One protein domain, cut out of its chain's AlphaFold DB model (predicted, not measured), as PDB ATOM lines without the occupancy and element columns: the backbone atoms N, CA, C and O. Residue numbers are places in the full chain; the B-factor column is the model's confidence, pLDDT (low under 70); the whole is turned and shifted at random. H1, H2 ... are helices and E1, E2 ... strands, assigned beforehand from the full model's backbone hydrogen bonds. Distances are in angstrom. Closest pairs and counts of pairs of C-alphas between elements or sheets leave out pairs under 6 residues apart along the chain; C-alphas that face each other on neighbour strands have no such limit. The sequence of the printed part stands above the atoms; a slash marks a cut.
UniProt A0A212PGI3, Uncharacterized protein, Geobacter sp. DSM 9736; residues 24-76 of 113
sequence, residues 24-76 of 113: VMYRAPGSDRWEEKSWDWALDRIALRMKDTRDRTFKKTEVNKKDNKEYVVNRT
ATOM      1  N   VAL A  24     165.325 164.544 163.922       98.00
ATOM      2  CA  VAL A  24     164.373 165.651 163.926       98.00
ATOM      3  C   VAL A  24     163.566 165.594 165.213       98.00
ATOM      4  O   VAL A  24     162.942 164.578 165.509       98.00
ATOM      5  N   MET A  25     163.544 166.712 165.933       98.00
ATOM      6  CA  MET A  25     162.755 166.884 167.145       98.00
ATOM      7  C   MET A  25     161.582 167.820 166.847       98.00
ATOM      8  O   MET A  25     161.774 168.964 166.436       98.00
ATOM      9  N   TYR A  26     160.361 167.347 167.065       98.31
ATOM     10  CA  TYR A  26     159.130 168.120 166.944       98.31
ATOM     11  C   TYR A  26     158.545 168.434 168.320       98.31
ATOM     12  O   TYR A  26     158.526 167.583 169.204       98.31
ATOM     13  N   ARG A  27     158.020 169.649 168.489       98.31
ATOM     14  CA  ARG A  27     157.277 170.062 169.680       98.31
ATOM     15  C   ARG A  27     155.879 170.508 169.268       98.31
ATOM     16  O   ARG A  27     155.729 171.464 168.504       98.31
ATOM     17  N   ALA A  28     154.859 169.820 169.770       98.06
ATOM     18  CA  ALA A  28     153.468 170.181 169.515       98.06
ATOM     19  C   ALA A  28     153.071 171.491 170.232       98.06
ATOM     20  O   ALA A  28     153.645 171.812 171.277       98.06
ATOM     21  N   PRO A  29     152.085 172.253 169.711       97.75
ATOM     22  CA  PRO A  29     151.550 173.426 170.401       97.75
ATOM     23  C   PRO A  29     151.116 173.085 171.831       97.75
ATOM     24  O   PRO A  29     150.399 172.112 172.043       97.75
ATOM     25  N   GLY A  30     151.570 173.871 172.806       97.88
ATOM     26  CA  GLY A  30     151.266 173.657 174.227       97.88
ATOM     27  C   GLY A  30     152.015 172.500 174.903       97.88
ATOM     28  O   GLY A  30     151.935 172.383 176.119       97.88
ATOM     29  N   SER A  31     152.770 171.678 174.166       97.88
ATOM     30  CA  SER A  31     153.577 170.601 174.756       97.88
ATOM     31  C   SER A  31     154.812 171.152 175.474       97.88
ATOM     32  O   SER A  31     155.393 172.158 175.056       97.88
ATOM     33  N   ASP A  32     155.267 170.473 176.519       97.88
ATOM     34  CA  ASP A  32     156.542 170.685 177.212       97.88
ATOM     35  C   ASP A  32     157.633 169.682 176.785       97.88
ATOM     36  O   ASP A  32     158.776 169.785 177.230       97.88
ATOM     37  N   ARG A  33     157.309 168.738 175.891       97.50
ATOM     38  CA  ARG A  33     158.194 167.643 175.465       97.50
ATOM     39  C   ARG A  33     158.483 167.664 173.969       97.50
ATOM     40  O   ARG A  33     157.668 168.114 173.162       97.50
ATOM     41  N   TRP A  34     159.650 167.127 173.621       98.06
ATOM     42  CA  TRP A  34     160.062 166.863 172.247       98.06
ATOM     43  C   TRP A  34     159.718 165.431 171.832       98.06
ATOM     44  O   TRP A  34     159.845 164.500 172.624       98.06
ATOM     45  N   GLU A  35     159.338 165.261 170.570       97.81
ATOM     46  CA  GLU A  35     159.072 163.976 169.926       97.81
ATOM     47  C   GLU A  35     159.992 163.795 168.720       97.81
ATOM     48  O   GLU A  35     160.118 164.703 167.897       97.81
ATOM     49  N   GLU A  36     160.586 162.615 168.566       98.31
ATOM     50  CA  GLU A  36     161.328 162.284 167.348       98.31
ATOM     51  C   GLU A  36     160.380 162.098 166.153       98.31
ATOM     52  O   GLU A  36     159.313 161.485 166.270       98.31
ATOM     53  N   LYS A  37     160.771 162.623 164.986       98.25
ATOM     54  CA  LYS A  37     160.054 162.460 163.709       98.25
ATOM     55  C   LYS A  37     161.024 162.132 162.572       98.25
ATOM     56  O   LYS A  37     162.232 162.336 162.688       98.25
ATOM     57  N   SER A  38     160.490 161.627 161.460       98.31
ATOM     58  CA  SER A  38     161.265 161.450 160.230       98.31
ATOM     59  C   SER A  38     161.496 162.787 159.521       98.31
ATOM     60  O   SER A  38     160.754 163.753 159.717       98.31
ATOM     61  N   TRP A  39     162.520 162.828 158.668       98.38
ATOM     62  CA  TRP A  39     162.797 163.988 157.820       98.38
ATOM     63  C   TRP A  39     161.656 164.286 156.846       98.38
ATOM     64  O   TRP A  39     161.253 165.441 156.761       98.38
ATOM     65  N   ASP A  40     161.078 163.270 156.198       98.38
ATOM     66  CA  ASP A  40     159.954 163.456 155.266       98.38
ATOM     67  C   ASP A  40     158.759 164.118 155.958       98.38
ATOM     68  O   ASP A  40     158.245 165.137 155.502       98.38
ATOM     69  N   TRP A  41     158.398 163.616 157.146       98.31
ATOM     70  CA  TRP A  41     157.330 164.209 157.947       98.31
ATOM     71  C   TRP A  41     157.631 165.674 158.282       98.31
ATOM     72  O   TRP A  41     156.744 166.524 158.229       98.31
ATOM     73  N   ALA A  42     158.877 165.985 158.638       98.44
ATOM     74  CA  ALA A  42     159.275 167.331 159.029       98.44
ATOM     75  C   ALA A  42     159.225 168.314 157.858       98.44
ATOM     76  O   ALA A  42     158.667 169.403 157.998       98.44
ATOM     77  N   LEU A  43     159.772 167.917 156.708       98.31
ATOM     78  CA  LEU A  43     159.817 168.736 155.502       98.31
ATOM     79  C   LEU A  43     158.408 169.013 154.972       98.31
ATOM     80  O   LEU A  43     158.076 170.178 154.746       98.31
ATOM     81  N   ASP A  44     157.546 167.996 154.890       98.50
ATOM     82  CA  ASP A  44     156.150 168.164 154.468       98.50
ATOM     83  C   ASP A  44     155.389 169.114 155.396       98.50
ATOM     84  O   ASP A  44     154.640 169.996 154.960       98.50
ATOM     85  N   ARG A  45     155.601 168.978 156.710       98.25
ATOM     86  CA  ARG A  45     154.950 169.837 157.705       98.25
ATOM     87  C   ARG A  45     155.435 171.275 157.625       98.25
ATOM     88  O   ARG A  45     154.600 172.177 157.686       98.25
ATOM     89  N   ILE A  46     156.739 171.505 157.485       98.31
ATOM     90  CA  ILE A  46     157.302 172.852 157.318       98.31
ATOM     91  C   ILE A  46     156.766 173.477 156.027       98.31
ATOM     92  O   ILE A  46     156.241 174.590 156.074       98.31
ATOM     93  N   ALA A  47     156.793 172.747 154.910       98.25
ATOM     94  CA  ALA A  47     156.294 173.223 153.621       98.25
ATOM     95  C   ALA A  47     154.812 173.622 153.688       98.25
ATOM     96  O   ALA A  47     154.449 174.719 153.257       98.25
ATOM     97  N   LEU A  48     153.959 172.788 154.298       98.38
ATOM     98  CA  LEU A  48     152.537 173.096 154.468       98.38
ATOM     99  C   LEU A  48     152.323 174.367 155.299       98.38
ATOM    100  O   LEU A  48     151.492 175.200 154.948       98.38
ATOM    101  N   ARG A  49     153.076 174.539 156.393       98.12
ATOM    102  CA  ARG A  49     152.970 175.719 157.269       98.12
ATOM    103  C   ARG A  49     153.469 176.988 156.592       98.12
ATOM    104  O   ARG A  49     152.830 178.031 156.729       98.12
ATOM    105  N   MET A  50     154.568 176.901 155.848       98.31
ATOM    106  CA  MET A  50     155.094 178.017 155.065       98.31
ATOM    107  C   MET A  50     154.113 178.436 153.973       98.31
ATOM    108  O   MET A  50     153.846 179.626 153.827       98.31
ATOM    109  N   LYS A  51     153.537 177.471 153.244       98.12
ATOM    110  CA  LYS A  51     152.532 177.739 152.212       98.12
ATOM    111  C   LYS A  51     151.282 178.392 152.801       98.12
ATOM    112  O   LYS A  51     150.894 179.456 152.335       98.12
ATOM    113  N   ASP A  52     150.692 177.790 153.832       98.44
ATOM    114  CA  ASP A  52     149.484 178.304 154.495       98.44
ATOM    115  C   ASP A  52     149.690 179.728 155.033       98.44
ATOM    116  O   ASP A  52     148.889 180.630 154.789       98.44
ATOM    117  N   THR A  53     150.826 179.963 155.696       98.44
ATOM    118  CA  THR A  53     151.172 181.295 156.202       98.44
ATOM    119  C   THR A  53     151.329 182.283 155.057       98.44
ATOM    120  O   THR A  53     150.704 183.341 155.089       98.44
ATOM    121  N   ARG A  54     152.112 181.931 154.029       97.94
ATOM    122  CA  ARG A  54     152.322 182.790 152.865       97.94
ATOM    123  C   ARG A  54     151.000 183.150 152.207       97.94
ATOM    124  O   ARG A  54     150.755 184.331 152.021       97.94
ATOM    125  N   ASP A  55     150.165 182.175 151.878       98.00
ATOM    126  CA  ASP A  55     148.919 182.412 151.147       98.00
ATOM    127  C   ASP A  55     147.966 183.324 151.931       98.00
ATOM    128  O   ASP A  55     147.336 184.202 151.346       98.00
ATOM    129  N   ARG A  56     147.925 183.188 153.263       98.19
ATOM    130  CA  ARG A  56     147.113 184.046 154.136       98.19
ATOM    131  C   ARG A  56     147.649 185.475 154.267       98.19
ATOM    132  O   ARG A  56     146.865 186.388 154.512       98.19
ATOM    133  N   THR A  57     148.961 185.683 154.158       97.94
ATOM    134  CA  THR A  57     149.600 186.982 154.443       97.94
ATOM    135  C   THR A  57     150.273 187.631 153.235       97.94
ATOM    136  O   THR A  57     150.979 188.631 153.394       97.94
ATOM    137  N   PHE A  58     150.089 187.081 152.034       98.12
ATOM    138  CA  PHE A  58     150.689 187.610 150.816       98.12
ATOM    139  C   PHE A  58     149.987 188.893 150.367       98.12
ATOM    140  O   PHE A  58     148.771 188.940 150.188       98.12
ATOM    141  N   LYS A  59     150.780 189.932 150.119       97.31
ATOM    142  CA  LYS A  59     150.352 191.213 149.564       97.31
ATOM    143  C   LYS A  59     150.907 191.346 148.156       97.31
ATOM    144  O   LYS A  59     152.117 191.452 147.955       97.31
ATOM    145  N   LYS A  60     150.011 191.352 147.169       97.69
ATOM    146  CA  LYS A  60     150.371 191.632 145.773       97.69
ATOM    147  C   LYS A  60     150.677 193.118 145.586       97.69
ATOM    148  O   LYS A  60     151.681 193.465 144.966       97.69
ATOM    149  N   THR A  61     149.846 193.974 146.173       97.44
ATOM    150  CA  THR A  61     149.951 195.430 146.104       97.44
ATOM    151  C   THR A  61     149.854 196.069 147.490       97.44
ATOM    152  O   THR A  61     149.390 195.448 148.447       97.44
ATOM    153  N   GLU A  62     150.336 197.304 147.611       95.75
ATOM    154  CA  GLU A  62     150.229 198.126 148.817       95.75
ATOM    155  C   GLU A  62     150.075 199.603 148.436       95.75
ATOM    156  O   GLU A  62     150.749 200.090 147.526       95.75
ATOM    157  N   VAL A  63     149.200 200.323 149.144       96.31
ATOM    158  CA  VAL A  63     149.048 201.775 148.986       96.31
ATOM    159  C   VAL A  63     150.087 202.488 149.843       96.31
ATOM    160  O   VAL A  63     150.138 202.316 151.064       96.31
ATOM    161  N   ASN A  64     150.912 203.314 149.211       93.50
ATOM    162  CA  ASN A  64     151.900 204.117 149.912       93.50
ATOM    163  C   ASN A  64     151.222 205.324 150.575       93.50
ATOM    164  O   ASN A  64     150.588 206.153 149.929       93.50
ATOM    165  N   LYS A  65     151.398 205.449 151.893       93.44
ATOM    166  CA  LYS A  65     150.793 206.516 152.706       93.44
ATOM    167  C   LYS A  65     151.282 207.926 152.350       93.44
ATOM    168  O   LYS A  65     150.647 208.891 152.752       93.44
ATOM    169  N   LYS A  66     152.425 208.061 151.665       93.75
ATOM    170  CA  LYS A  66     153.003 209.369 151.312       93.75
ATOM    171  C   LYS A  66     152.351 209.997 150.084       93.75
ATOM    172  O   LYS A  66     152.204 211.211 150.042       93.75
ATOM    173  N   ASP A  67     152.004 209.191 149.086       95.38
ATOM    174  CA  ASP A  67     151.501 209.658 147.788       95.38
ATOM    175  C   ASP A  67     150.111 209.098 147.434       95.38
ATOM    176  O   ASP A  67     149.563 209.467 146.397       95.38
ATOM    177  N   ASN A  68     149.532 208.244 148.288       94.69
ATOM    178  CA  ASN A  68     148.261 207.541 148.086       94.69
ATOM    179  C   ASN A  68     148.197 206.733 146.777       94.69
ATOM    180  O   ASN A  68     147.109 206.480 146.258       94.69
ATOM    181  N   LYS A  69     149.349 206.309 146.241       96.62
ATOM    182  CA  LYS A  69     149.423 205.461 145.045       96.62
ATOM    183  C   LYS A  69     149.585 203.995 145.422       96.62
ATOM    184  O   LYS A  69     150.236 203.658 146.412       96.62
ATOM    185  N   GLU A  70     148.997 203.123 144.613       97.19
ATOM    186  CA  GLU A  70     149.149 201.676 144.735       97.19
ATOM    187  C   GLU A  70     150.416 201.205 144.011       97.19
ATOM    188  O   GLU A  70     150.653 201.550 142.853       97.19
ATOM    189  N   TYR A  71     151.226 200.396 144.695       97.19
ATOM    190  CA  TYR A  71     152.448 199.805 144.159       97.19
ATOM    191  C   TYR A  71     152.390 198.284 144.239       97.19
ATOM    192  O   TYR A  71     151.883 197.721 145.208       97.19
ATOM    193  N   VAL A  72     152.959 197.602 143.243       97.50
ATOM    194  CA  VAL A  72     153.169 196.149 143.293       97.50
ATOM    195  C   VAL A  72     154.339 195.852 144.229       97.50
ATOM    196  O   VAL A  72     155.439 196.359 144.021       97.50
ATOM    197  N   VAL A  73     154.106 195.017 145.243       96.44
ATOM    198  CA  VAL A  73     155.113 194.668 146.263       96.44
ATOM    199  C   VAL A  73     155.445 193.178 146.306       96.44
ATOM    200  O   VAL A  73     156.569 192.838 146.658       96.44
ATOM    201  N   ASN A  74     154.508 192.296 145.930       97.50
ATOM    202  CA  ASN A  74     154.682 190.834 145.892       97.50
ATOM    203  C   ASN A  74     155.433 190.253 147.108       97.50
ATOM    204  O   ASN A  74     156.393 189.493 146.954       97.50
ATOM    205  N   ARG A  75     154.999 190.612 148.319       97.19
ATOM    206  CA  ARG A  75     155.672 190.221 149.566       97.19
ATOM    207  C   ARG A  75     154.730 189.547 150.554       97.19
ATOM    208  O   ARG A  75     153.519 189.705 150.467       97.19
ATOM    209  N   THR A  76     155.284 188.824 151.517       97.56
ATOM    210  CA  THR A  76     154.552 188.271 152.660       97.56
ATOM    211  C   THR A  76     155.060 188.900 153.952       97.56
ATOM    212  O   THR A  76     156.262 188.906 154.207       97.56
TER     213      THR A  76
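This is residues 24 to 76 of the 113 residues of an uncharacterized protein of Geobacter sp. DSM 9736 (UniProt A0A212PGI3). A single helix, H1, forms a shaft with an antiparallel two-strand hairpin at each end: the longer hairpin E3 and E4 continues its length at one end, and the small hairpin E1 and E2 sits at the other. Residues 43 to 52 of H1 and the turn residues 64 to 69 stand free. The printed part has 53 residues, in the order E1, E2, H1, E3, E4, and its class is mixed, helices and strands. It is extended, with a radius of gyration of the C-alphas of 17.9 A and spans of 52 by 23 by 13 A.

E3, residues 58 to 63, and E4, residues 70 to 76, are antiparallel neighbours in a hairpin, with 152 degrees between their directions. N 59 and O 75 are within hydrogen-bond range at 2.8 A, as are N 71 and O 62 at 2.9 A. H1, residues 39 to 57, comes nearest to E4 with the C-alphas of Thr 57 and Thr 76, 5.4 A apart. In H1 every O i to N i+4 pair is within hydrogen-bond range. E1, residues 24 to 26, comes nearest to H1 with the C-alphas of Val 24 and Trp 39, 6.5 A apart. E1 and E2, residues 35 to 37, form the other hairpin, antiparallel at 131 degrees, with N 26 and O 35 at 2.8 A. E1 and E2 are each apart from E3 and E4.

E4 is 16.5 A long and ends at C-alpha 76, (154.552, 188.271, 152.660). E3 is 14.4 A long. H1 is 26.7 A long, from C-alpha 39 at (162.797, 163.988, 157.820) to C-alpha 57. E1 and E2 each measure 6.5 A; E1 begins at C-alpha 24, (164.373, 165.651, 163.926).

The two C-alphas farthest apart, those of Glu 36 and Asp 67, are 52.2 A apart. The printed part has no cut. The links E2 to H1 and H1 to E3 are tight, those from E1 to E2 and E3 to E4 are short, and no link is long. The mean pLDDT of the printed part is 97.5, and no printed residue is under 70.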